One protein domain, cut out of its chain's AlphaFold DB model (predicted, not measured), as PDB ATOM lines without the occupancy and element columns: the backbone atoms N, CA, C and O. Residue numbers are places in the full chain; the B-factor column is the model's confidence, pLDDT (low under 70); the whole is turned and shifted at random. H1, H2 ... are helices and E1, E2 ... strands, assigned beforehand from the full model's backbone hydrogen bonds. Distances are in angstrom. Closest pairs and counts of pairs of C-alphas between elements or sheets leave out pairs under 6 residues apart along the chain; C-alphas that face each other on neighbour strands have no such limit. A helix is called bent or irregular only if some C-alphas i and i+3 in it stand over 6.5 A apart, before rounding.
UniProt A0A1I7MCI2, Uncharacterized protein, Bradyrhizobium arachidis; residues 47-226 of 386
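What this domain is: This is residues 47 to 226 of the 386 residues of an uncharacterized protein of Bradyrhizobium arachidis (UniProt A0A1I7MCI2). A compact cluster of crossed helices is built round one long helix, H2, which runs through the middle, with H3 and H8 packed on its later part, H4 packed on its residues 73 to 81, and H1 crossing it at residues 71 to 78. A tiny strand hairpin, E1 and E2, sits at the outside of the cluster next to H1, H5 and the first residues of H6, and H9 packs on H6, far from the middle. The printed part has 180 residues with nine named helices and two antiparallel strands, in the order H1 H2 H3 H4 H5 E1 E2 H6 H7 H8 H9, and its class is mostly helix. The radius of gyration of the C-alphas is 15.6 A, and the spans are 47 by 38 by 26 A.

Where its parts are: E1 is residues 153 to 155, 6.9 A long, and E2 is residues 162 to 164, 6.8 A. H1, residues 48 to 62, begins at C-alpha 48 (1.434, -19.231, -35.534) and spans 20.2 A. H5, residues 137 to 149, spans 18.6 A and is irregular, with C-alphas 141 and 144 7.2 A apart. H6 is residues 169 to 180, 16.8 A. H2, residues 68 to 88, spans 30.3 A, from (15.622, -29.172, -46.323) to (-13.924, -22.889, -43.777). H3 is residues 98 to 110, 18.0 A; H4, 119 to 123, 6.3 A; H7, 182 to 193, 17.2 A; H8, 198 to 203, 8.8 A. H9, residues 217 to 226, spans 14.4 A and ends at C-alpha 226 (4.996, -12.326, -24.847).

How they stand to each other: E1 and E2 form an antiparallel hairpin, with N 154 and O 163 2.8 A apart, within hydrogen-bond range. The closest C-alphas of H1 and E2, Pro 53 and Pro 164, are 5.1 A apart. H1 touches H6, about perpendicular at 88 degrees, closest at Trp 54 and Ala 173, whose C-alphas are 4.1 A apart. H1 and H5 only just touch, with 3 pairs of C-alphas within 8 A, closest at Tyr 49 and Leu 147, 6.9 A. H6 touches H9 at a shallow tilt of 32 degrees, only just short of steep, opposite ways, closest at C-alphas 175 and 218, 4.9 A. H2 is the hub, touching H1, H3, H4, H5, H7 and H8. With residues 55 to 59 alone H1 touches it, at a steep tilt of 51 degrees, closest at C-alphas 55 and 75, 7.4 A. H3 touches residues 80 to 88 of H2, closest at C-alphas 84 and 101, 5.0 A. H4 touches H2, closest at C-alphas 77 and 123, 5.1 A, and H8 at C-alphas 85 and 201, 5.6 A. H2 and H6 are apart. Every O i to N i+4 pair is within hydrogen-bond range in H2, H3, H4, H6, H7, H8 and H9; in H1 10 of 11 are, in H5 6 of 9.

The domain as a whole: The C-alphas farthest apart, Gly 112 and Asp 157, are 48.5 A apart. The printed part has no cut. The links H4 to H5 and H8 to H9 are long. Mean pLDDT of the printed part is 91.9, and residue 158 alone is under 70.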
ATOM      1  N   ARG A  47      -1.252 -17.236 -32.919       94.88
ATOM      2  CA  ARG A  47      -1.376 -18.695 -32.972       94.88
ATOM      3  C   ARG A  47      -0.294 -19.396 -33.795       94.88
ATOM      4  O   ARG A  47       0.086 -20.524 -33.485       94.88
ATOM      5  N   TYR A  48       0.295 -18.707 -34.775       95.44
ATOM      6  CA  TYR A  48       1.434 -19.231 -35.534       95.44
ATOM      7  C   TYR A  48       2.653 -19.544 -34.655       95.44
ATOM      8  O   TYR A  48       3.412 -20.458 -34.972       95.44
ATOM      9  N   TYR A  49       2.811 -18.851 -33.523       95.62
ATOM     10  CA  TYR A  49       3.886 -19.117 -32.567       95.62
ATOM     11  C   TYR A  49       3.711 -20.464 -31.854       95.62
ATOM     12  O   TYR A  49       4.689 -20.987 -31.341       95.62
ATOM     13  N   GLY A  50       2.505 -21.051 -31.846       96.69
ATOM     14  CA  GLY A  50       2.277 -22.440 -31.424       96.69
ATOM     15  C   GLY A  50       2.258 -23.421 -32.597       96.69
ATOM     16  O   GLY A  50       2.859 -24.490 -32.509       96.69
ATOM     17  N   LEU A  51       1.649 -23.028 -33.723       97.31
ATOM     18  CA  LEU A  51       1.544 -23.868 -34.918       97.31
ATOM     19  C   LEU A  51       2.917 -24.316 -35.433       97.31
ATOM     20  O   LEU A  51       3.119 -25.500 -35.669       97.31
ATOM     21  N   TYR A  52       3.870 -23.398 -35.619       97.50
ATOM     22  CA  TYR A  52       5.161 -23.756 -36.210       97.50
ATOM     23  C   TYR A  52       6.017 -24.686 -35.341       97.50
ATOM     24  O   TYR A  52       6.471 -25.694 -35.882       97.50
ATOM     25  N   PRO A  53       6.244 -24.450 -34.031       97.50
ATOM     26  CA  PRO A  53       6.965 -25.431 -33.220       97.50
ATOM     27  C   PRO A  53       6.222 -26.775 -33.143       97.50
ATOM     28  O   PRO A  53       6.874 -27.821 -33.118       97.50
ATOM     29  N   TRP A  54       4.884 -26.781 -33.189       98.00
ATOM     30  CA  TRP A  54       4.111 -28.018 -33.314       98.00
ATOM     31  C   TRP A  54       4.353 -28.738 -34.649       98.00
ATOM     32  O   TRP A  54       4.626 -29.935 -34.644       98.00
ATOM     33  N   LEU A  55       4.349 -28.027 -35.782       97.38
ATOM     34  CA  LEU A  55       4.648 -28.597 -37.102       97.38
ATOM     35  C   LEU A  55       6.070 -29.156 -37.181       97.38
ATOM     36  O   LEU A  55       6.277 -30.221 -37.756       97.38
ATOM     37  N   VAL A  56       7.042 -28.469 -36.579       95.69
ATOM     38  CA  VAL A  56       8.416 -28.971 -36.474       95.69
ATOM     39  C   VAL A  56       8.437 -30.275 -35.677       95.69
ATOM     40  O   VAL A  56       8.985 -31.270 -36.143       95.69
ATOM     41  N   ARG A  57       7.793 -30.316 -34.504       95.19
ATOM     42  CA  ARG A  57       7.697 -31.540 -33.696       95.19
ATOM     43  C   ARG A  57       7.000 -32.672 -34.458       95.19
ATOM     44  O   ARG A  57       7.492 -33.797 -34.439       95.19
ATOM     45  N   HIS A  58       5.915 -32.372 -35.170       95.62
ATOM     46  CA  HIS A  58       5.210 -33.333 -36.015       95.62
ATOM     47  C   HIS A  58       6.119 -33.891 -37.122       95.62
ATOM     48  O   HIS A  58       6.167 -35.105 -37.310       95.62
ATOM     49  N   TYR A  59       6.886 -33.038 -37.807       94.62
ATOM     50  CA  TYR A  59       7.829 -33.454 -38.846       94.62
ATOM     51  C   TYR A  59       8.915 -34.397 -38.318       94.62
ATOM     52  O   TYR A  59       9.187 -35.440 -38.920       94.62
ATOM     53  N   LEU A  60       9.510 -34.042 -37.175       91.25
ATOM     54  CA  LEU A  60      10.553 -34.839 -36.529       91.25
ATOM     55  C   LEU A  60      10.036 -36.220 -36.104       91.25
ATOM     56  O   LEU A  60      10.782 -37.190 -36.170       91.25
ATOM     57  N   GLN A  61       8.765 -36.317 -35.706       90.19
ATOM     58  CA  GLN A  61       8.122 -37.584 -35.342       90.19
ATOM     59  C   GLN A  61       7.711 -38.428 -36.556       90.19
ATOM     60  O   GLN A  61       7.770 -39.651 -36.488       90.19
ATOM     61  N   ALA A  62       7.259 -37.793 -37.642       85.94
ATOM     62  CA  ALA A  62       6.686 -38.494 -38.791       85.94
ATOM     63  C   ALA A  62       7.737 -38.979 -39.798       85.94
ATOM     64  O   ALA A  62       7.604 -40.070 -40.345       85.94
ATOM     65  N   ASN A  63       8.750 -38.157 -40.075       78.75
ATOM     66  CA  ASN A  63       9.717 -38.419 -41.140       78.75
ATOM     67  C   ASN A  63      11.163 -38.346 -40.640       78.75
ATOM     68  O   ASN A  63      11.992 -39.148 -41.057       78.75
ATOM     69  N   GLY A  64      11.481 -37.374 -39.774       76.56
ATOM     70  CA  GLY A  64      12.822 -37.210 -39.192       76.56
ATOM     71  C   GLY A  64      13.950 -36.945 -40.203       76.56
ATOM     72  O   GLY A  64      15.114 -36.907 -39.813       76.56
ATOM     73  N   SER A  65      13.624 -36.769 -41.490       86.44
ATOM     74  CA  SER A  65      14.601 -36.480 -42.540       86.44
ATOM     75  C   SER A  65      15.322 -35.168 -42.256       86.44
ATOM     76  O   SER A  65      14.728 -34.192 -41.804       86.44
ATOM     77  N   THR A  66      16.613 -35.138 -42.553       86.31
ATOM     78  CA  THR A  66      17.459 -33.947 -42.445       86.31
ATOM     79  C   THR A  66      17.532 -33.167 -43.759       86.31
ATOM     80  O   THR A  66      18.317 -32.229 -43.865       86.31
ATOM     81  N   ASP A  67      16.748 -33.556 -44.769       89.00
ATOM     82  CA  ASP A  67      16.691 -32.889 -46.067       89.00
ATOM     83  C   ASP A  67      15.807 -31.619 -46.022       89.00
ATOM     84  O   ASP A  67      14.592 -31.719 -45.786       89.00
ATOM     85  N   PRO A  68      16.372 -30.424 -46.294       88.31
ATOM     86  CA  PRO A  68      15.622 -29.172 -46.323       88.31
ATOM     87  C   PRO A  68      14.477 -29.165 -47.337       88.31
ATOM     88  O   PRO A  68      13.453 -28.532 -47.081       88.31
ATOM     89  N   GLU A  69      14.610 -29.870 -48.462       89.62
ATOM     90  CA  GLU A  69      13.561 -29.927 -49.484       89.62
ATOM     91  C   GLU A  69      12.343 -30.712 -48.996       89.62
ATOM     92  O   GLU A  69      11.201 -30.261 -49.129       89.62
ATOM     93  N   THR A  70      12.578 -31.836 -48.323       91.19
ATOM     94  CA  THR A  70      11.518 -32.607 -47.676       91.19
ATOM     95  C   THR A  70      10.803 -31.794 -46.589       91.19
ATOM     96  O   THR A  70       9.572 -31.819 -46.506       91.19
ATOM     97  N   TRP A  71      11.545 -31.029 -45.777       91.69
ATOM     98  CA  TRP A  71      10.960 -30.098 -44.801       91.69
ATOM     99  C   TRP A  71      10.112 -29.014 -45.480       91.69
ATOM    100  O   TRP A  71       8.984 -28.740 -45.065       91.69
ATOM    101  N   ARG A  72      10.618 -28.433 -46.569       92.19
ATOM    102  CA  ARG A  72       9.933 -27.390 -47.337       92.19
ATOM    103  C   ARG A  72       8.592 -27.869 -47.883       92.19
ATOM    104  O   ARG A  72       7.589 -27.178 -47.721       92.19
ATOM    105  N   VAL A  73       8.548 -29.053 -48.496       92.00
ATOM    106  CA  VAL A  73       7.301 -29.644 -49.018       92.00
ATOM    107  C   VAL A  73       6.317 -29.940 -47.887       92.00
ATOM    108  O   VAL A  73       5.139 -29.591 -47.995       92.00
ATOM    109  N   PHE A  74       6.792 -30.532 -46.788       94.25
ATOM    110  CA  PHE A  74       5.974 -30.810 -45.606       94.25
ATOM    111  C   PHE A  74       5.302 -29.536 -45.075       94.25
ATOM    112  O   PHE A  74       4.081 -29.493 -44.896       94.25
ATOM    113  N   LEU A  75       6.092 -28.479 -44.889       94.69
ATOM    114  CA  LEU A  75       5.636 -27.208 -44.343       94.69
ATOM    115  C   LEU A  75       4.620 -26.525 -45.258       94.69
ATOM    116  O   LEU A  75       3.563 -26.100 -44.805       94.69
ATOM    117  N   ARG A  76       4.892 -26.488 -46.566       95.12
ATOM    118  CA  ARG A  76       3.972 -25.905 -47.550       95.12
ATOM    119  C   ARG A  76       2.627 -26.624 -47.592       95.12
ATOM    120  O   ARG A  76       1.598 -25.968 -47.719       95.12
ATOM    121  N   ARG A  77       2.618 -27.955 -47.455       95.62
ATOM    122  CA  ARG A  77       1.376 -28.740 -47.353       95.62
ATOM    123  C   ARG A  77       0.591 -28.393 -46.092       95.62
ATOM    124  O   ARG A  77      -0.631 -28.296 -46.155       95.62
ATOM    125  N   ALA A  78       1.281 -28.182 -44.972       96.88
ATOM    126  CA  ALA A  78       0.639 -27.782 -43.725       96.88
ATOM    127  C   ALA A  78       0.035 -26.374 -43.831       96.88
ATOM    128  O   ALA A  78      -1.100 -26.170 -43.410       96.88
ATOM    129  N   GLU A  79       0.746 -25.421 -44.443       96.38
ATOM    130  CA  GLU A  79       0.240 -24.061 -44.665       96.38
ATOM    131  C   GLU A  79      -0.973 -24.034 -45.611       96.38
ATOM    132  O   GLU A  79      -1.945 -23.336 -45.328       96.38
ATOM    133  N   ALA A  80      -0.964 -24.832 -46.686       96.69
ATOM    134  CA  ALA A  80      -2.113 -24.963 -47.584       96.69
ATOM    135  C   ALA A  80      -3.348 -25.532 -46.860       96.69
ATOM    136  O   ALA A  80      -4.444 -24.981 -46.977       96.69
ATOM    137  N   LEU A  81      -3.173 -26.586 -46.053       97.69
ATOM    138  CA  LEU A  81      -4.253 -27.131 -45.225       97.69
ATOM    139  C   LEU A  81      -4.756 -26.099 -44.202       97.69
ATOM    140  O   LEU A  81      -5.961 -25.917 -44.048       97.69
ATOM    141  N   TYR A  82      -3.847 -25.368 -43.556       96.81
ATOM    142  CA  TYR A  82      -4.198 -24.314 -42.604       96.81
ATOM    143  C   TYR A  82      -4.999 -23.175 -43.257       96.81
ATOM    144  O   TYR A  82      -5.943 -22.661 -42.658       96.81
ATOM    145  N   ALA A  83      -4.693 -22.821 -44.511       95.75
ATOM    146  CA  ALA A  83      -5.469 -21.851 -45.285       95.75
ATOM    147  C   ALA A  83      -6.900 -22.335 -45.578       95.75
ATOM    148  O   ALA A  83      -7.839 -21.537 -45.492       95.75
ATOM    149  N   LEU A  84      -7.082 -23.627 -45.883       97.19
ATOM    150  CA  LEU A  84      -8.408 -24.233 -46.057       97.19
ATOM    151  C   LEU A  84      -9.212 -24.202 -44.756       97.19
ATOM    152  O   LEU A  84     -10.356 -23.751 -44.765       97.19
ATOM    153  N   ILE A  85      -8.601 -24.599 -43.636       96.75
ATOM    154  CA  ILE A  85      -9.239 -24.564 -42.311       96.75
ATOM    155  C   ILE A  85      -9.689 -23.137 -41.971       96.75
ATOM    156  O   ILE A  85     -10.849 -22.914 -41.630       96.75
ATOM    157  N   ALA A  86      -8.800 -22.152 -42.125       94.75
ATOM    158  CA  ALA A  86      -9.103 -20.754 -41.822       94.75
ATOM    159  C   ALA A  86     -10.225 -20.169 -42.700       94.75
ATOM    160  O   ALA A  86     -10.997 -19.324 -42.241       94.75
ATOM    161  N   ASN A  87     -10.340 -20.609 -43.960       94.69
ATOM    162  CA  ASN A  87     -11.433 -20.181 -44.837       94.69
ATOM    163  C   ASN A  87     -12.751 -20.868 -44.498       94.69
ATOM    164  O   ASN A  87     -13.783 -20.200 -44.473       94.69
ATOM    165  N   GLN A  88     -12.725 -22.165 -44.191       93.44
ATOM    166  CA  GLN A  88     -13.924 -22.889 -43.777       93.44
ATOM    167  C   GLN A  88     -14.495 -22.325 -42.467       93.44
ATOM    168  O   GLN A  88     -15.709 -22.194 -42.341       93.44
ATOM    169  N   ALA A  89     -13.632 -21.885 -41.545       88.50
ATOM    170  CA  ALA A  89     -14.011 -21.265 -40.273       88.50
ATOM    171  C   ALA A  89     -14.546 -19.817 -40.378       88.50
ATOM    172  O   ALA A  89     -14.779 -19.180 -39.353       88.50
ATOM    173  N   GLY A  90     -14.751 -19.282 -41.588       83.81
ATOM    174  CA  GLY A  90     -15.343 -17.952 -41.795       83.81
ATOM    175  C   GLY A  90     -14.421 -16.912 -42.433       83.81
ATOM    176  O   GLY A  90     -14.737 -15.726 -42.388       83.81
ATOM    177  N   GLY A  91     -13.305 -17.326 -43.044       79.56
ATOM    178  CA  GLY A  91     -12.453 -16.426 -43.829       79.56
ATOM    179  C   GLY A  91     -11.577 -15.521 -42.968       79.56
ATOM    180  O   GLY A  91     -11.572 -14.301 -43.136       79.56
ATOM    181  N   GLU A  92     -10.834 -16.105 -42.028       82.50
ATOM    182  CA  GLU A  92      -9.989 -15.319 -41.133       82.50
ATOM    183  C   GLU A  92      -8.906 -14.508 -41.869       82.50
ATOM    184  O   GLU A  92      -8.165 -15.015 -42.714       82.50
ATOM    185  N   LEU A  93      -8.759 -13.236 -41.486       81.12
ATOM    186  CA  LEU A  93      -7.698 -12.361 -41.995       81.12
ATOM    187  C   LEU A  93      -6.310 -12.794 -41.497       81.12
ATOM    188  O   LEU A  93      -6.171 -13.359 -40.409       81.12
ATOM    189  N   GLY A  94      -5.262 -12.452 -42.249       82.25
ATOM    190  CA  GLY A  94      -3.870 -12.674 -41.837       82.25
ATOM    191  C   GLY A  94      -3.372 -14.116 -41.973       82.25
ATOM    192  O   GLY A  94      -2.389 -14.483 -41.331       82.25
ATOM    193  N   VAL A  95      -4.037 -14.913 -42.810       90.06
ATOM    194  CA  VAL A  95      -3.594 -16.237 -43.266       90.06
ATOM    195  C   VAL A  95      -3.250 -16.130 -44.750       90.06
ATOM    196  O   VAL A  95      -4.023 -15.561 -45.521       90.06
ATOM    197  N   ALA A  96      -2.091 -16.631 -45.175       89.50
ATOM    198  CA  ALA A  96      -1.758 -16.621 -46.599       89.50
ATOM    199  C   ALA A  96      -2.424 -17.786 -47.340       89.50
ATOM    200  O   ALA A  96      -2.731 -18.817 -46.752       89.50
ATOM    201  N   GLY A  97      -2.637 -17.616 -48.645       90.56
ATOM    202  CA  GLY A  97      -3.323 -18.607 -49.475       90.56
ATOM    203  C   GLY A  97      -4.843 -18.605 -49.333       90.56
ATOM    204  O   GLY A  97      -5.499 -19.516 -49.828       90.56
ATOM    205  N   THR A  98      -5.426 -17.573 -48.717       90.62
ATOM    206  CA  THR A  98      -6.880 -17.443 -48.541       90.62
ATOM    207  C   THR A  98      -7.640 -17.370 -49.860       90.62
ATOM    208  O   THR A  98      -8.659 -18.032 -50.009       90.62
ATOM    209  N   VAL A  99      -7.123 -16.635 -50.848       91.75
ATOM    210  CA  VAL A  99      -7.739 -16.538 -52.184       91.75
ATOM    211  C   VAL A  99      -7.807 -17.908 -52.865       91.75
ATOM    212  O   VAL A  99      -8.837 -18.271 -53.432       91.75
ATOM    213  N   TRP A 100      -6.723 -18.684 -52.789       94.69
ATOM    214  CA  TRP A 100      -6.689 -20.048 -53.311       94.69
ATOM    215  C   TRP A 100      -7.649 -20.965 -52.536       94.69
ATOM    216  O   TRP A 100      -8.484 -21.633 -53.142       94.69
ATOM    217  N   ALA A 101      -7.602 -20.933 -51.203       95.44
ATOM    218  CA  ALA A 101      -8.443 -21.764 -50.350       95.44
ATOM    219  C   ALA A 101      -9.943 -21.498 -50.571       95.44
ATOM    220  O   ALA A 101     -10.728 -22.439 -50.678       95.44
ATOM    221  N   LEU A 102     -10.341 -20.229 -50.718       94.44
ATOM    222  CA  LEU A 102     -11.718 -19.846 -51.032       94.44
ATOM    223  C   LEU A 102     -12.179 -20.440 -52.369       94.44
ATOM    224  O   LEU A 102     -13.279 -20.994 -52.449       94.44
ATOM    225  N   ARG A 103     -11.340 -20.363 -53.411       94.38
ATOM    226  CA  ARG A 103     -11.622 -20.978 -54.718       94.38
ATOM    227  C   ARG A 103     -11.779 -22.494 -54.590       94.38
ATOM    228  O   ARG A 103     -12.767 -23.033 -55.086       94.38
ATOM    229  N   ALA A 104     -10.859 -23.160 -53.894       95.00
ATOM    230  CA  ALA A 104     -10.871 -24.610 -53.705       95.00
ATOM    231  C   ALA A 104     -12.124 -25.094 -52.951       95.00
ATOM    232  O   ALA A 104     -12.806 -26.016 -53.398       95.00
ATOM    233  N   ILE A 105     -12.492 -24.422 -51.856       94.75
ATOM    234  CA  ILE A 105     -13.700 -24.736 -51.076       94.75
ATOM    235  C   ILE A 105     -14.967 -24.484 -51.901       94.75
ATOM    236  O   ILE A 105     -15.895 -25.292 -51.875       94.75
ATOM    237  N   THR A 106     -15.016 -23.386 -52.660       94.19
ATOM    238  CA  THR A 106     -16.166 -23.059 -53.520       94.19
ATOM    239  C   THR A 106     -16.348 -24.098 -54.625       94.19
ATOM    240  O   THR A 106     -17.476 -24.529 -54.883       94.19
ATOM    241  N   ALA A 107     -15.252 -24.549 -55.238       92.81
ATOM    242  CA  ALA A 107     -15.272 -25.612 -56.235       92.81
ATOM    243  C   ALA A 107     -15.773 -26.934 -55.631       92.81
ATOM    244  O   ALA A 107     -16.673 -27.554 -56.195       92.81
ATOM    245  N   ALA A 108     -15.277 -27.316 -54.449       93.19
ATOM    246  CA  ALA A 108     -15.728 -28.518 -53.749       93.19
ATOM    247  C   ALA A 108     -17.227 -28.467 -53.403       93.19
ATOM    248  O   ALA A 108     -17.946 -29.440 -53.624       93.19
ATOM    249  N   LYS A 109     -17.725 -27.317 -52.928       92.75
ATOM    250  CA  LYS A 109     -19.154 -27.101 -52.634       92.75
ATOM    251  C   LYS A 109     -20.018 -27.181 -53.895       92.75
ATOM    252  O   LYS A 109     -21.039 -27.861 -53.892       92.75
ATOM    253  N   THR A 110     -19.588 -26.542 -54.982       91.38
ATOM    254  CA  THR A 110     -20.297 -26.577 -56.277       91.38
ATOM    255  C   THR A 110     -20.328 -27.987 -56.871       91.38
ATOM    256  O   THR A 110     -21.324 -28.386 -57.465       91.38
ATOM    257  N   GLY A 111     -19.266 -28.768 -56.662       86.38
ATOM    258  CA  GLY A 111     -19.164 -30.170 -57.071       86.38
ATOM    259  C   GLY A 111     -19.935 -31.164 -56.192       86.38
ATOM    260  O   GLY A 111     -19.708 -32.366 -56.307       86.38
ATOM    261  N   GLY A 112     -20.805 -30.695 -55.290       83.56
ATOM    262  CA  GLY A 112     -21.621 -31.545 -54.416       83.56
ATOM    263  C   GLY A 112     -20.906 -32.070 -53.166       83.56
ATOM    264  O   GLY A 112     -21.466 -32.901 -52.460       83.56
ATOM    265  N   GLY A 113     -19.683 -31.613 -52.873       81.69
ATOM    266  CA  GLY A 113     -18.946 -31.948 -51.646       81.69
ATOM    267  C   GLY A 113     -18.357 -33.363 -51.581       81.69
ATOM    268  O   GLY A 113     -17.672 -33.679 -50.611       81.69
ATOM    269  N   SER A 114     -18.580 -34.197 -52.600       79.62
ATOM    270  CA  SER A 114     -18.128 -35.597 -52.625       79.62
ATOM    271  C   SER A 114     -16.657 -35.772 -53.010       79.62
ATOM    272  O   SER A 114     -16.074 -36.815 -52.725       79.62
ATOM    273  N   ILE A 115     -16.059 -34.785 -53.684       86.62
ATOM    274  CA  ILE A 115     -14.670 -34.850 -54.154       86.62
ATOM    275  C   ILE A 115     -13.764 -34.154 -53.126       86.62
ATOM    276  O   ILE A 115     -13.967 -32.964 -52.865       86.62
ATOM    277  N   PRO A 116     -12.771 -34.856 -52.547       93.88
ATOM    278  CA  PRO A 116     -11.779 -34.241 -51.673       93.88
ATOM    279  C   PRO A 116     -10.960 -33.170 -52.401       93.88
ATOM    280  O   PRO A 116     -10.635 -33.304 -53.579       93.88
ATOM    281  N   ILE A 117     -10.575 -32.128 -51.673       95.81
ATOM    282  CA  ILE A 117      -9.675 -31.082 -52.151       95.81
ATOM    283  C   ILE A 117      -8.238 -31.612 -52.096       95.81
ATOM    284  O   ILE A 117      -7.756 -31.970 -51.018       95.81
ATOM    285  N   ASP A 118      -7.551 -31.616 -53.240       94.94
ATOM    286  CA  ASP A 118      -6.112 -31.884 -53.328       94.94
ATOM    287  C   ASP A 118      -5.311 -30.612 -53.054       94.94
ATOM    288  O   ASP A 118      -5.096 -29.766 -53.923       94.94
ATOM    289  N   PHE A 119      -4.872 -30.471 -51.806       95.31
ATOM    290  CA  PHE A 119      -4.022 -29.358 -51.393       95.31
ATOM    291  C   PHE A 119      -2.529 -29.673 -51.532       95.31
ATOM    292  O   PHE A 119      -1.702 -28.761 -51.448       95.31
ATOM    293  N   ALA A 120      -2.153 -30.937 -51.756       93.50
ATOM    294  CA  ALA A 120      -0.761 -31.303 -51.986       93.50
ATOM    295  C   ALA A 120      -0.260 -30.753 -53.327       93.50
ATOM    296  O   ALA A 120       0.854 -30.230 -53.381       93.50
ATOM    297  N   ALA A 121      -1.098 -30.776 -54.367       89.50
ATOM    298  CA  ALA A 121      -0.788 -30.169 -55.662       89.50
ATOM    299  C   ALA A 121      -0.529 -28.650 -55.556       89.50
ATOM    300  O   ALA A 121       0.448 -28.130 -56.103       89.50
ATOM    301  N   ALA A 122      -1.349 -27.937 -54.778       88.56
ATOM    302  CA  ALA A 122      -1.193 -26.499 -54.549       88.56
ATOM    303  C   ALA A 122       0.035 -26.151 -53.690       88.56
ATOM    304  O   ALA A 122       0.580 -25.047 -53.771       88.56
ATOM    305  N   ALA A 123       0.499 -27.088 -52.860       88.81
ATOM    306  CA  ALA A 123       1.705 -26.928 -52.060       88.81
ATOM    307  C   ALA A 123       2.999 -27.059 -52.881       88.81
ATOM    308  O   ALA A 123       4.060 -26.669 -52.386       88.81
ATOM    309  N   VAL A 124       2.938 -27.543 -54.129       84.56
ATOM    310  CA  VAL A 124       4.114 -27.637 -55.002       84.56
ATOM    311  C   VAL A 124       4.608 -26.226 -55.373       84.56
ATOM    312  O   VAL A 124       3.850 -25.409 -55.893       84.56
ATOM    313  N   PRO A 125       5.875 -25.889 -55.095       73.38
ATOM    314  CA  PRO A 125       6.454 -24.599 -55.461       73.38
ATOM    315  C   PRO A 125       6.457 -24.400 -56.979       73.38
ATOM    316  O   PRO A 125       6.925 -25.267 -57.711       73.38
ATOM    317  N   GLY A 126       5.978 -23.244 -57.440       72.38
ATOM    318  CA  GLY A 126       5.948 -22.907 -58.865       72.38
ATOM    319  C   GLY A 126       4.825 -23.572 -59.668       72.38
ATOM    320  O   GLY A 126       4.803 -23.402 -60.884       72.38
ATOM    321  N   SER A 127       3.891 -24.291 -59.032       76.81
ATOM    322  CA  SER A 127       2.673 -24.743 -59.714       76.81
ATOM    323  C   SER A 127       1.807 -23.549 -60.135       76.81
ATOM    324  O   SER A 127       1.848 -22.493 -59.504       76.81
ATOM    325  N   GLU A 128       1.022 -23.680 -61.206       77.19
ATOM    326  CA  GLU A 128       0.157 -22.581 -61.671       77.19
ATOM    327  C   GLU A 128      -0.959 -22.248 -60.667       77.19
ATOM    328  O   GLU A 128      -1.347 -21.088 -60.547       77.19
ATOM    329  N   ASP A 129      -1.421 -23.241 -59.901       82.62
ATOM    330  CA  ASP A 129      -2.448 -23.100 -58.858       82.62
ATOM    331  C   ASP A 129      -1.846 -23.216 -57.446       82.62
ATOM    332  O   ASP A 129      -2.396 -23.858 -56.552       82.62
ATOM    333  N   HIS A 130      -0.663 -22.630 -57.241       85.69
ATOM    334  CA  HIS A 130      -0.007 -22.641 -55.938       85.69
ATOM    335  C   HIS A 130      -0.819 -21.870 -54.887       85.69
ATOM    336  O   HIS A 130      -1.345 -20.789 -55.159       85.69
ATOM    337  N   TYR A 131      -0.839 -22.353 -53.640       90.69
ATOM    338  CA  TYR A 131      -1.492 -21.604 -52.553       90.69
ATOM    339  C   TYR A 131      -0.740 -20.299 -52.223       90.69
ATOM    340  O   TYR A 131      -1.350 -19.310 -51.820       90.69
ATOM    341  N   PHE A 132       0.592 -20.284 -52.379       89.50
ATOM    342  CA  PHE A 132       1.437 -19.125 -52.079       89.50
ATOM    343  C   PHE A 132       2.744 -19.116 -52.881       89.50
ATOM    344  O   PHE A 132       3.398 -20.153 -53.022       89.50
ATOM    345  N   ALA A 133       3.134 -17.944 -53.391       86.38
ATOM    346  CA  ALA A 133       4.215 -17.805 -54.370       86.38
ATOM    347  C   ALA A 133       5.625 -18.022 -53.788       86.38
ATOM    348  O   ALA A 133       6.502 -18.549 -54.467       86.38
ATOM    349  N   GLN A 134       5.864 -17.626 -52.533       87.50
ATOM    350  CA  GLN A 134       7.197 -17.708 -51.923       87.50
ATOM    351  C   GLN A 134       7.604 -19.154 -51.656       87.50
ATOM    352  O   GLN A 134       6.861 -19.882 -51.002       87.50
ATOM    353  N   SER A 135       8.802 -19.562 -52.087       86.44
ATOM    354  CA  SER A 135       9.264 -20.962 -52.056       86.44
ATOM    355  C   SER A 135       9.294 -21.610 -50.669       86.44
ATOM    356  O   SER A 135       9.107 -22.823 -50.574       86.44
ATOM    357  N   TRP A 136       9.506 -20.824 -49.612       89.06
ATOM    358  CA  TRP A 136       9.530 -21.272 -48.210       89.06
ATOM    359  C   TRP A 136       8.228 -20.985 -47.450       89.06
ATOM    360  O   TRP A 136       8.195 -21.071 -46.223       89.06
ATOM    361  N   GLY A 137       7.158 -20.652 -48.175       91.38
ATOM    362  CA  GLY A 137       5.860 -20.365 -47.576       91.38
ATOM    363  C   GLY A 137       5.854 -19.073 -46.759       91.38
ATOM    364  O   GLY A 137       6.742 -18.220 -46.873       91.38
ATOM    365  N   VAL A 138       4.829 -18.937 -45.928       91.75
ATOM    366  CA  VAL A 138       4.682 -17.838 -44.966       91.75
ATOM    367  C   VAL A 138       5.717 -17.958 -43.858       91.75
ATOM    368  O   VAL A 138       6.213 -16.939 -43.374       91.75
ATOM    369  N   PHE A 139       6.084 -19.186 -43.488       93.50
ATOM    370  CA  PHE A 139       7.155 -19.450 -42.543       93.50
ATOM    371  C   PHE A 139       8.434 -18.713 -42.926       93.50
ATOM    372  O   PHE A 139       8.877 -17.851 -42.171       93.50
ATOM    373  N   GLY A 140       8.997 -18.985 -44.107       91.06
ATOM    374  CA  GLY A 140      10.255 -18.361 -44.526       91.06
ATOM    375  C   GLY A 140      10.138 -16.856 -44.777       91.06
ATOM    376  O   GLY A 140      11.091 -16.123 -44.528       91.06
ATOM    377  N   LEU A 141       8.974 -16.385 -45.238       89.88
ATOM    378  CA  LEU A 141       8.761 -14.967 -45.531       89.88
ATOM    379  C   LEU A 141       8.619 -14.109 -44.264       89.88
ATOM    380  O   LEU A 141       9.154 -13.003 -44.218       89.88
ATOM    381  N   ALA A 142       7.857 -14.579 -43.272       89.94
ATOM    382  CA  ALA A 142       7.342 -13.726 -42.199       89.94
ATOM    383  C   ALA A 142       7.627 -14.235 -40.781       89.94
ATOM    384  O   ALA A 142       7.835 -13.418 -39.887       89.94
ATOM    385  N   TYR A 143       7.632 -15.551 -40.545       92.88
ATOM    386  CA  TYR A 143       7.667 -16.090 -39.178       92.88
ATOM    387  C   TYR A 143       9.019 -16.656 -38.754       92.88
ATOM    388  O   TYR A 143       9.351 -16.570 -37.578       92.88
ATOM    389  N   GLN A 144       9.821 -17.205 -39.665       93.44
ATOM    390  CA  GLN A 144      11.046 -17.932 -39.329       93.44
ATOM    391  C   GLN A 144      11.996 -17.079 -38.484       93.44
ATOM    392  O   GLN A 144      12.400 -17.503 -37.404       93.44
ATOM    393  N   SER A 145      12.324 -15.869 -38.944       91.75
ATOM    394  CA  SER A 145      13.211 -14.957 -38.212       91.75
ATOM    395  C   SER A 145      12.633 -14.561 -36.854       91.75
ATOM    396  O   SER A 145      13.350 -14.586 -35.861       91.75
ATOM    397  N   GLN A 146      11.329 -14.280 -36.795       93.12
ATOM    398  CA  GLN A 146      10.655 -13.869 -35.564       93.12
ATOM    399  C   GLN A 146      10.625 -14.994 -34.529       93.12
ATOM    400  O   GLN A 146      10.872 -14.744 -33.357       93.12
ATOM    401  N   LEU A 147      10.397 -16.237 -34.957       95.06
ATOM    402  CA  LEU A 147      10.373 -17.410 -34.083       95.06
ATOM    403  C   LEU A 147      11.748 -17.746 -33.497       95.06
ATOM    404  O   LEU A 147      11.811 -18.238 -32.372       95.06
ATOM    405  N   TYR A 148      12.830 -17.484 -34.233       93.94
ATOM    406  CA  TYR A 148      14.184 -17.553 -33.679       93.94
ATOM    407  C   TYR A 148      14.440 -16.408 -32.696       93.94
ATOM    408  O   TYR A 148      14.928 -16.653 -31.598       93.94
ATOM    409  N   GLU A 149      14.068 -15.180 -33.061       91.94
ATOM    410  CA  GLU A 149      14.293 -13.979 -32.245       91.94
ATOM    411  C   GLU A 149      13.541 -14.032 -30.905       91.94
ATOM    412  O   GLU A 149      14.092 -13.692 -29.864       91.94
ATOM    413  N   ILE A 150      12.296 -14.525 -30.900       92.12
ATOM    414  CA  ILE A 150      11.505 -14.720 -29.674       92.12
ATOM    415  C   ILE A 150      11.916 -15.978 -28.886       92.12
ATOM    416  O   ILE A 150      11.355 -16.274 -27.828       92.12
ATOM    417  N   GLY A 151      12.870 -16.753 -29.409       93.06
ATOM    418  CA  GLY A 151      13.384 -17.964 -28.779       93.06
ATOM    419  C   GLY A 151      12.391 -19.124 -28.752       93.06
ATOM    420  O   GLY A 151      12.460 -19.945 -27.846       93.06
ATOM    421  N   VAL A 152      11.453 -19.201 -29.701       95.81
ATOM    422  CA  VAL A 152      10.501 -20.321 -29.855       95.81
ATOM    423  C   VAL A 152      11.111 -21.463 -30.664       95.81
ATOM    424  O   VAL A 152      10.860 -22.634 -30.383       95.81
ATOM    425  N   LEU A 153      11.931 -21.128 -31.656       96.00
ATOM    426  CA  LEU A 153      12.720 -22.089 -32.417       96.00
ATOM    427  C   LEU A 153      14.206 -21.901 -32.113       96.00
ATOM    428  O   LEU A 153      14.673 -20.786 -31.893       96.00
ATOM    429  N   SER A 154      14.955 -22.997 -32.146       94.12
ATOM    430  CA  SER A 154      16.413 -23.023 -32.082       94.12
ATOM    431  C   SER A 154      16.975 -23.692 -33.332       94.12
ATOM    432  O   SER A 154      16.304 -24.493 -33.987       94.12
ATOM    433  N   ARG A 155      18.200 -23.331 -33.719       89.69
ATOM    434  CA  ARG A 155      18.859 -23.984 -34.856       89.69
ATOM    435  C   ARG A 155      19.253 -25.398 -34.431       89.69
ATOM    436  O   ARG A 155      19.839 -25.557 -33.367       89.69
ATOM    437  N   GLY A 156      18.891 -26.399 -35.232       73.94
ATOM    438  CA  GLY A 156      19.379 -27.763 -35.049       73.94
ATOM    439  C   GLY A 156      20.837 -27.904 -35.486       73.94
ATOM    440  O   GLY A 156      21.337 -27.106 -36.287       73.94
ATOM    441  N   ASP A 157      21.508 -28.935 -34.982       70.31
ATOM    442  CA  ASP A 157      22.901 -29.208 -35.315       70.31
ATOM    443  C   ASP A 157      23.009 -29.786 -36.740       70.31
ATOM    444  O   ASP A 157      22.547 -30.885 -37.036       70.31
ATOM    445  N   GLY A 158      23.625 -29.033 -37.653       68.06
ATOM    446  CA  GLY A 158      24.173 -29.558 -38.911       68.06
ATOM    447  C   GLY A 158      23.252 -29.638 -40.138       68.06
ATOM    448  O   GLY A 158      23.786 -29.708 -41.240       68.06
ATOM    449  N   HIS A 159      21.918 -29.576 -40.009       71.88
ATOM    450  CA  HIS A 159      21.008 -29.818 -41.153       71.88
ATOM    451  C   HIS A 159      19.960 -28.724 -41.455       71.88
ATOM    452  O   HIS A 159      19.075 -28.918 -42.283       71.88
ATOM    453  N   GLY A 160      20.042 -27.548 -40.823       78.81
ATOM    454  CA  GLY A 160      19.252 -26.359 -41.204       78.81
ATOM    455  C   GLY A 160      17.746 -26.408 -40.897       78.81
ATOM    456  O   GLY A 160      17.063 -25.392 -41.044       78.81
ATOM    457  N   ILE A 161      17.231 -27.548 -40.428       86.75
ATOM    458  CA  ILE A 161      15.848 -27.699 -39.964       86.75
ATOM    459  C   ILE A 161      15.754 -27.148 -38.530       86.75
ATOM    460  O   ILE A 161      16.608 -27.472 -37.697       86.75
ATOM    461  N   PRO A 162      14.762 -26.290 -38.227       92.44
ATOM    462  CA  PRO A 162      14.559 -25.774 -36.877       92.44
ATOM    463  C   PRO A 162      14.224 -26.893 -35.887       92.44
ATOM    464  O   PRO A 162      13.655 -27.917 -36.257       92.44
ATOM    465  N   LEU A 163      14.500 -26.650 -34.610       93.75
ATOM    466  CA  LEU A 163      13.998 -27.439 -33.488       93.75
ATOM    467  C   LEU A 163      13.124 -26.546 -32.598       93.75
ATOM    468  O   LEU A 163      13.405 -25.349 -32.492       93.75
ATOM    469  N   PRO A 164      12.081 -27.077 -31.936       95.56
ATOM    470  CA  PRO A 164      11.422 -26.348 -30.863       95.56
ATOM    471  C   PRO A 164      12.443 -26.089 -29.752       95.56
ATOM    472  O   PRO A 164      13.130 -27.015 -29.315       95.56
ATOM    473  N   SER A 165      12.559 -24.838 -29.309       94.75
ATOM    474  CA  SER A 165      13.461 -24.492 -28.211       94.75
ATOM    475  C   SER A 165      13.027 -25.177 -26.911       94.75
ATOM    476  O   SER A 165      11.836 -25.431 -26.691       94.75
ATOM    477  N   LYS A 166      13.985 -25.449 -26.019       89.44
ATOM    478  CA  LYS A 166      13.691 -26.059 -24.712       89.44
ATOM    479  C   LYS A 166      12.981 -25.075 -23.782       89.44
ATOM    480  O   LYS A 166      12.226 -25.484 -22.906       89.44
ATOM    481  N   GLU A 167      13.223 -23.783 -23.971       85.19
ATOM    482  CA  GLU A 167      12.765 -22.704 -23.104       85.19
ATOM    483  C   GLU A 167      11.279 -22.376 -23.300       85.19
ATOM    484  O   GLU A 167      10.594 -22.009 -22.345       85.19
ATOM    485  N   SER A 168      10.773 -22.449 -24.533       92.19
ATOM    486  CA  SER A 168       9.363 -22.153 -24.839       92.19
ATOM    487  C   SER A 168       8.787 -22.973 -25.985       92.19
ATOM    488  O   SER A 168       7.594 -23.265 -25.953       92.19
ATOM    489  N   GLY A 169       9.595 -23.359 -26.974       95.50
ATOM    490  CA  GLY A 169       9.135 -24.067 -28.166       95.50
ATOM    491  C   GLY A 169       8.426 -25.380 -27.857       95.50
ATOM    492  O   GLY A 169       7.330 -25.610 -28.364       95.50
ATOM    493  N   THR A 170       9.004 -26.215 -26.990       96.50
ATOM    494  CA  THR A 170       8.382 -27.485 -26.576       96.50
ATOM    495  C   THR A 170       7.033 -27.260 -25.896       96.50
ATOM    496  O   THR A 170       6.040 -27.853 -26.310       96.50
ATOM    497  N   ALA A 171       6.967 -26.344 -24.925       96.12
ATOM    498  CA  ALA A 171       5.725 -26.041 -24.217       96.12
ATOM    499  C   ALA A 171       4.648 -25.477 -25.159       96.12
ATOM    500  O   ALA A 171       3.483 -25.841 -25.051       96.12
ATOM    501  N   LEU A 172       5.028 -24.618 -26.111       97.00
ATOM    502  CA  LEU A 172       4.124 -24.100 -27.141       97.00
ATOM    503  C   LEU A 172       3.580 -25.211 -28.040       97.00
ATOM    504  O   LEU A 172       2.380 -25.243 -28.296       97.00
ATOM    505  N   ALA A 173       4.443 -26.119 -28.495       97.50
ATOM    506  CA  ALA A 173       4.042 -27.242 -29.333       97.50
ATOM    507  C   ALA A 173       3.063 -28.176 -28.605       97.50
ATOM    508  O   ALA A 173       2.067 -28.599 -29.185       97.50
ATOM    509  N   GLU A 174       3.338 -28.491 -27.338       96.50
ATOM    510  CA  GLU A 174       2.488 -29.341 -26.498       96.50
ATOM    511  C   GLU A 174       1.162 -28.663 -26.146       96.50
ATOM    512  O   GLU A 174       0.106 -29.281 -26.255       96.50
ATOM    513  N   GLY A 175       1.198 -27.383 -25.769       96.38
ATOM    514  CA  GLY A 175      -0.001 -26.609 -25.458       96.38
ATOM    515  C   GLY A 175      -0.919 -26.436 -26.666       96.38
ATOM    516  O   GLY A 175      -2.133 -26.574 -26.530       96.38
ATOM    517  N   PHE A 176      -0.342 -26.196 -27.847       97.25
ATOM    518  CA  PHE A 176      -1.083 -26.135 -29.104       97.25
ATOM    519  C   PHE A 176      -1.722 -27.491 -29.440       97.25
ATOM    520  O   PHE A 176      -2.917 -27.557 -29.698       97.25
ATOM    521  N   GLU A 177      -0.962 -28.589 -29.365       97.00
ATOM    522  CA  GLU A 177      -1.489 -29.939 -29.610       97.00
ATOM    523  C   GLU A 177      -2.617 -30.306 -28.640       97.00
ATOM    524  O   GLU A 177      -3.667 -30.794 -29.056       97.00
ATOM    525  N   SER A 178      -2.432 -30.010 -27.351       96.12
ATOM    526  CA  SER A 178      -3.441 -30.259 -26.324       96.12
ATOM    527  C   SER A 178      -4.723 -29.462 -26.561       96.12
ATOM    528  O   SER A 178      -5.796 -29.957 -26.225       96.12
ATOM    529  N   ALA A 179      -4.633 -28.250 -27.117       96.38
ATOM    530  CA  ALA A 179      -5.805 -27.443 -27.445       96.38
ATOM    531  C   ALA A 179      -6.612 -28.027 -28.616       96.38
ATOM    532  O   ALA A 179      -7.816 -27.797 -28.699       96.38
ATOM    533  N   MET A 180      -5.966 -28.784 -29.509       96.19
ATOM    534  CA  MET A 180      -6.618 -29.399 -30.670       96.19
ATOM    535  C   MET A 180      -7.315 -30.720 -30.326       96.19
ATOM    536  O   MET A 180      -8.239 -31.127 -31.030       96.19
ATOM    537  N   GLY A 181      -6.884 -31.407 -29.263       95.50
ATOM    538  CA  GLY A 181      -7.444 -32.702 -28.870       95.50
ATOM    539  C   GLY A 181      -7.379 -33.725 -30.011       95.50
ATOM    540  O   GLY A 181      -6.348 -33.875 -30.667       95.50
ATOM    541  N   GLU A 182      -8.492 -34.409 -30.285       95.31
ATOM    542  CA  GLU A 182      -8.583 -35.415 -31.357       95.31
ATOM    543  C   GLU A 182      -8.341 -34.828 -32.760       95.31
ATOM    544  O   GLU A 182      -7.812 -35.518 -33.637       95.31
ATOM    545  N   ALA A 183      -8.629 -33.536 -32.966       97.56
ATOM    546  CA  ALA A 183      -8.388 -32.872 -34.244       97.56
ATOM    547  C   ALA A 183      -6.892 -32.835 -34.602       97.56
ATOM    548  O   ALA A 183      -6.549 -32.775 -35.783       97.56
ATOM    549  N   ALA A 184      -5.987 -32.916 -33.614       97.75
ATOM    550  CA  ALA A 184      -4.550 -32.994 -33.870       97.75
ATOM    551  C   ALA A 184      -4.190 -34.234 -34.689       97.75
ATOM    552  O   ALA A 184      -3.395 -34.138 -35.623       97.75
ATOM    553  N   GLN A 185      -4.772 -35.391 -34.358       97.81
ATOM    554  CA  GLN A 185      -4.508 -36.625 -35.093       97.81
ATOM    555  C   GLN A 185      -5.133 -36.570 -36.487       97.81
ATOM    556  O   GLN A 185      -4.451 -36.868 -37.466       97.81
ATOM    557  N   LEU A 186      -6.372 -36.076 -36.589       98.31
ATOM    558  CA  LEU A 186      -7.023 -35.861 -37.881       98.31
ATOM    559  C   LEU A 186      -6.179 -34.967 -38.799       98.31
ATOM    560  O   LEU A 186      -6.020 -35.276 -39.979       98.31
ATOM    561  N   PHE A 187      -5.590 -33.888 -38.267       98.31
ATOM    562  CA  PHE A 187      -4.711 -33.023 -39.052       98.31
ATOM    563  C   PHE A 187      -3.524 -33.808 -39.599       98.31
ATOM    564  O   PHE A 187      -3.234 -33.692 -40.784       98.31
ATOM    565  N   LYS A 188      -2.838 -34.597 -38.763       97.69
ATOM    566  CA  LYS A 188      -1.661 -35.381 -39.176       97.69
ATOM    567  C   LYS A 188      -2.016 -36.362 -40.297       97.69
ATOM    568  O   LYS A 188      -1.285 -36.453 -41.282       97.69
ATOM    569  N   ASP A 189      -3.163 -37.030 -40.189       97.50
ATOM    570  CA  ASP A 189      -3.626 -38.008 -41.177       97.50
ATOM    571  C   ASP A 189      -3.979 -37.335 -42.515       97.50
ATOM    572  O   ASP A 189      -3.518 -37.751 -43.585       97.50
ATOM    573  N   VAL A 190      -4.748 -36.242 -42.462       97.94
ATOM    574  CA  VAL A 190      -5.104 -35.429 -43.635       97.94
ATOM    575  C   VAL A 190      -3.851 -34.832 -44.275       97.94
ATOM    576  O   VAL A 190      -3.688 -34.891 -45.496       97.94
ATOM    577  N   HIS A 191      -2.943 -34.288 -43.464       97.06
ATOM    578  CA  HIS A 191      -1.689 -33.682 -43.901       97.06
ATOM    579  C   HIS A 191      -0.810 -34.682 -44.640       97.06
ATOM    580  O   HIS A 191      -0.369 -34.369 -45.747       97.06
ATOM    581  N   ALA A 192      -0.634 -35.891 -44.099       95.50
ATOM    582  CA  ALA A 192       0.114 -36.972 -44.737       95.50
ATOM    583  C   ALA A 192      -0.523 -37.412 -46.065       95.50
ATOM    584  O   ALA A 192       0.184 -37.582 -47.065       95.50
ATOM    585  N   ARG A 193      -1.858 -37.509 -46.115       96.12
ATOM    586  CA  ARG A 193      -2.606 -37.909 -47.317       96.12
ATOM    587  C   ARG A 193      -2.623 -36.844 -48.415       96.12
ATOM    588  O   ARG A 193      -2.593 -37.195 -49.587       96.12
ATOM    589  N   GLY A 194      -2.664 -35.558 -48.060       96.75
ATOM    590  CA  GLY A 194      -2.710 -34.454 -49.033       96.75
ATOM    591  C   GLY A 194      -4.096 -34.170 -49.620       96.75
ATOM    592  O   GLY A 194      -4.226 -33.315 -50.492       96.75
ATOM    593  N   LEU A 195      -5.120 -34.869 -49.124       96.94
ATOM    594  CA  LEU A 195      -6.514 -34.759 -49.547       96.94
ATOM    595  C   LEU A 195      -7.401 -34.492 -48.333       96.94
ATOM    596  O   LEU A 195      -7.297 -35.221 -47.336       96.94
ATOM    597  N   VAL A 196      -8.297 -33.510 -48.438       97.88
ATOM    598  CA  VAL A 196      -9.232 -33.147 -47.361       97.88
ATOM    599  C   VAL A 196     -10.659 -32.976 -47.871       97.88
ATOM    600  O   VAL A 196     -10.897 -32.373 -48.917       97.88
ATOM    601  N   THR A 197     -11.626 -33.507 -47.135       97.00
ATOM    602  CA  THR A 197     -13.061 -33.324 -47.400       97.00
ATOM    603  C   THR A 197     -13.621 -32.114 -46.651       97.00
ATOM    604  O   THR A 197     -13.035 -31.642 -45.680       97.00
ATOM    605  N   LEU A 198     -14.796 -31.619 -47.060       96.19
ATOM    606  CA  LEU A 198     -15.462 -30.517 -46.350       96.19
ATOM    607  C   LEU A 198     -15.801 -30.884 -44.894       96.19
ATOM    608  O   LEU A 198     -15.607 -30.064 -44.006       96.19
ATOM    609  N   ALA A 199     -16.225 -32.126 -44.644       95.75
ATOM    610  CA  ALA A 199     -16.525 -32.607 -43.296       95.75
ATOM    611  C   ALA A 199     -15.268 -32.684 -42.409       95.75
ATOM    612  O   ALA A 199     -15.316 -32.333 -41.232       95.75
ATOM    613  N   GLU A 200     -14.128 -33.099 -42.968       97.44
ATOM    614  CA  GLU A 200     -12.851 -33.065 -42.245       97.44
ATOM    615  C   GLU A 200     -12.405 -31.624 -41.966       97.44
ATOM    616  O   GLU A 200     -11.896 -31.360 -40.882       97.44
ATOM    617  N   LEU A 201     -12.633 -30.675 -42.885       97.19
ATOM    618  CA  LEU A 201     -12.358 -29.256 -42.621       97.19
ATOM    619  C   LEU A 201     -13.210 -28.705 -41.471       97.19
ATOM    620  O   LEU A 201     -12.687 -27.954 -40.649       97.19
ATOM    621  N   ASP A 202     -14.483 -29.098 -41.376       95.69
ATOM    622  CA  ASP A 202     -15.350 -28.715 -40.254       95.69
ATOM    623  C   ASP A 202     -14.835 -29.292 -38.925       95.69
ATOM    624  O   ASP A 202     -14.746 -28.579 -37.920       95.69
ATOM    625  N   ALA A 203     -14.410 -30.561 -38.924       97.19
ATOM    626  CA  ALA A 203     -13.807 -31.209 -37.757       97.19
ATOM    627  C   ALA A 203     -12.442 -30.606 -37.363       97.19
ATOM    628  O   ALA A 203     -12.060 -30.646 -36.195       97.19
ATOM    629  N   LEU A 204     -11.723 -30.006 -38.317       97.88
ATOM    630  CA  LEU A 204     -10.463 -29.291 -38.095       97.88
ATOM    631  C   LEU A 204     -10.652 -27.823 -37.676       97.88
ATOM    632  O   LEU A 204      -9.661 -27.132 -37.444       97.88
ATOM    633  N   SER A 205     -11.887 -27.341 -37.509       95.12
ATOM    634  CA  SER A 205     -12.170 -25.972 -37.049       95.12
ATOM    635  C   SER A 205     -11.447 -25.533 -35.761       95.12
ATOM    636  O   SER A 205     -11.115 -24.343 -35.692       95.12
ATOM    637  N   PRO A 206     -11.086 -26.409 -34.789       95.69
ATOM    638  CA  PRO A 206     -10.279 -25.995 -33.641       95.69
ATOM    639  C   PRO A 206      -8.939 -25.354 -34.018       95.69
ATOM    640  O   PRO A 206      -8.457 -24.517 -33.263       95.69
ATOM    641  N   PHE A 207      -8.362 -25.672 -35.184       95.94
ATOM    642  CA  PHE A 207      -7.099 -25.092 -35.660       95.94
ATOM    643  C   PHE A 207      -7.217 -23.636 -36.119       95.94
ATOM    644  O   PHE A 207      -6.189 -22.977 -36.270       95.94
ATOM    645  N   ALA A 208      -8.425 -23.118 -36.364       94.00
ATOM    646  CA  ALA A 208      -8.596 -21.789 -36.946       94.00
ATOM    647  C   ALA A 208      -7.856 -20.707 -36.122       94.00
ATOM    648  O   ALA A 208      -7.894 -20.752 -34.892       94.00
ATOM    649  N   PRO A 209      -7.136 -19.751 -36.739       92.25
ATOM    650  CA  PRO A 209      -6.223 -18.866 -36.009       92.25
ATOM    651  C   PRO A 209      -6.847 -18.066 -34.850       92.25
ATOM    652  O   PRO A 209      -6.121 -17.693 -33.926       92.25
ATOM    653  N   SER A 210      -8.158 -17.807 -34.874       91.12
ATOM    654  CA  SER A 210      -8.892 -17.106 -33.815       91.12
ATOM    655  C   SER A 210      -9.351 -17.993 -32.653       91.12
ATOM    656  O   SER A 210      -9.707 -17.460 -31.603       91.12
ATOM    657  N   GLN A 211      -9.315 -19.322 -32.796       92.94
ATOM    658  CA  GLN A 211      -9.871 -20.284 -31.834       92.94
ATOM    659  C   GLN A 211      -8.957 -20.526 -30.620       92.94
ATOM    660  O   GLN A 211      -8.694 -21.662 -30.232       92.94
ATOM    661  N   ILE A 212      -8.471 -19.447 -30.000       94.25
ATOM    662  CA  ILE A 212      -7.719 -19.478 -28.741       94.25
ATOM    663  C   ILE A 212      -8.699 -19.193 -27.599       94.25
ATOM    664  O   ILE A 212      -9.137 -18.057 -27.408       94.25
ATOM    665  N   ALA A 213      -9.044 -20.216 -26.818       91.56
ATOM    666  CA  ALA A 213      -9.970 -20.048 -25.701       91.56
ATOM    667  C   ALA A 213      -9.367 -19.152 -24.602       91.56
ATOM    668  O   ALA A 213      -8.204 -19.306 -24.219       91.56
ATOM    669  N   PHE A 214     -10.173 -18.224 -24.072       89.25
ATOM    670  CA  PHE A 214      -9.718 -17.174 -23.149       89.25
ATOM    671  C   PHE A 214      -9.062 -17.720 -21.870       89.25
ATOM    672  O   PHE A 214      -8.043 -17.193 -21.434       89.25
ATOM    673  N   SER A 215      -9.613 -18.791 -21.299       90.06
ATOM    674  CA  SER A 215      -9.133 -19.443 -20.073       90.06
ATOM    675  C   SER A 215      -8.413 -20.770 -20.360       90.06
ATOM    676  O   SER A 215      -8.651 -21.764 -19.676       90.06
ATOM    677  N   SER A 216      -7.591 -20.815 -21.415       93.12
ATOM    678  CA  SER A 216      -6.869 -22.025 -21.834       93.12
ATOM    679  C   SER A 216      -5.387 -22.007 -21.463       93.12
ATOM    680  O   SER A 216      -4.741 -20.958 -21.433       93.12
ATOM    681  N   ALA A 217      -4.819 -23.203 -21.286       93.38
ATOM    682  CA  ALA A 217      -3.378 -23.371 -21.119       93.38
ATOM    683  C   ALA A 217      -2.586 -22.861 -22.344       93.38
ATOM    684  O   ALA A 217      -1.518 -22.277 -22.173       93.38
ATOM    685  N   GLU A 218      -3.120 -23.024 -23.564       95.19
ATOM    686  CA  GLU A 218      -2.538 -22.478 -24.804       95.19
ATOM    687  C   GLU A 218      -2.341 -20.955 -24.691       95.19
ATOM    688  O   GLU A 218      -1.234 -20.439 -24.875       95.19
ATOM    689  N   ARG A 219      -3.396 -20.238 -24.292       95.75
ATOM    690  CA  ARG A 219      -3.377 -18.784 -24.090       95.75
ATOM    691  C   ARG A 219      -2.367 -18.360 -23.024       95.75
ATOM    692  O   ARG A 219      -1.646 -17.379 -23.221       95.75
ATOM    693  N   ASP A 220      -2.275 -19.094 -21.920       95.19
ATOM    694  CA  ASP A 220      -1.329 -18.786 -20.841       95.19
ATOM    695  C   ASP A 220       0.132 -18.978 -21.269       95.19
ATOM    696  O   ASP A 220       1.012 -18.207 -20.875       95.19
ATOM    697  N   ILE A 221       0.416 -19.971 -22.117       95.25
ATOM    698  CA  ILE A 221       1.751 -20.159 -22.699       95.25
ATOM    699  C   ILE A 221       2.102 -18.981 -23.614       95.25
ATOM    700  O   ILE A 221       3.192 -18.422 -23.476       95.25
ATOM    701  N   TYR A 222       1.178 -18.537 -24.474       95.50
ATOM    702  CA  TYR A 222       1.394 -17.347 -25.302       95.50
ATOM    703  C   TYR A 222       1.666 -16.098 -24.464       95.50
ATOM    704  O   TYR A 222       2.620 -15.370 -24.745       95.50
ATOM    705  N   GLN A 223       0.893 -15.872 -23.398       94.88
ATOM    706  CA  GLN A 223       1.114 -14.736 -22.505       94.88
ATOM    707  C   GLN A 223       2.506 -14.790 -21.857       94.88
ATOM    708  O   GLN A 223       3.189 -13.769 -21.792       94.88
ATOM    709  N   ARG A 224       2.967 -15.969 -21.418       93.56
ATOM    710  CA  ARG A 224       4.308 -16.130 -20.825       93.56
ATOM    711  C   ARG A 224       5.442 -15.842 -21.805       93.56
ATOM    712  O   ARG A 224       6.473 -15.328 -21.388       93.56
ATOM    713  N   VAL A 225       5.267 -16.170 -23.083       92.81
ATOM    714  CA  VAL A 225       6.257 -15.880 -24.133       92.81
ATOM    715  C   VAL A 225       6.294 -14.382 -24.443       92.81
ATOM    716  O   VAL A 225       7.373 -13.791 -24.529       92.81
ATOM    717  N   LEU A 226       5.124 -13.752 -24.551       93.19
ATOM    718  CA  LEU A 226       4.996 -12.326 -24.847       93.19
ATOM    719  C   LEU A 226       5.528 -11.437 -23.714       93.19
ATOM    720  O   LEU A 226       6.301 -10.524 -23.988       93.19
TER     721      LEU A 226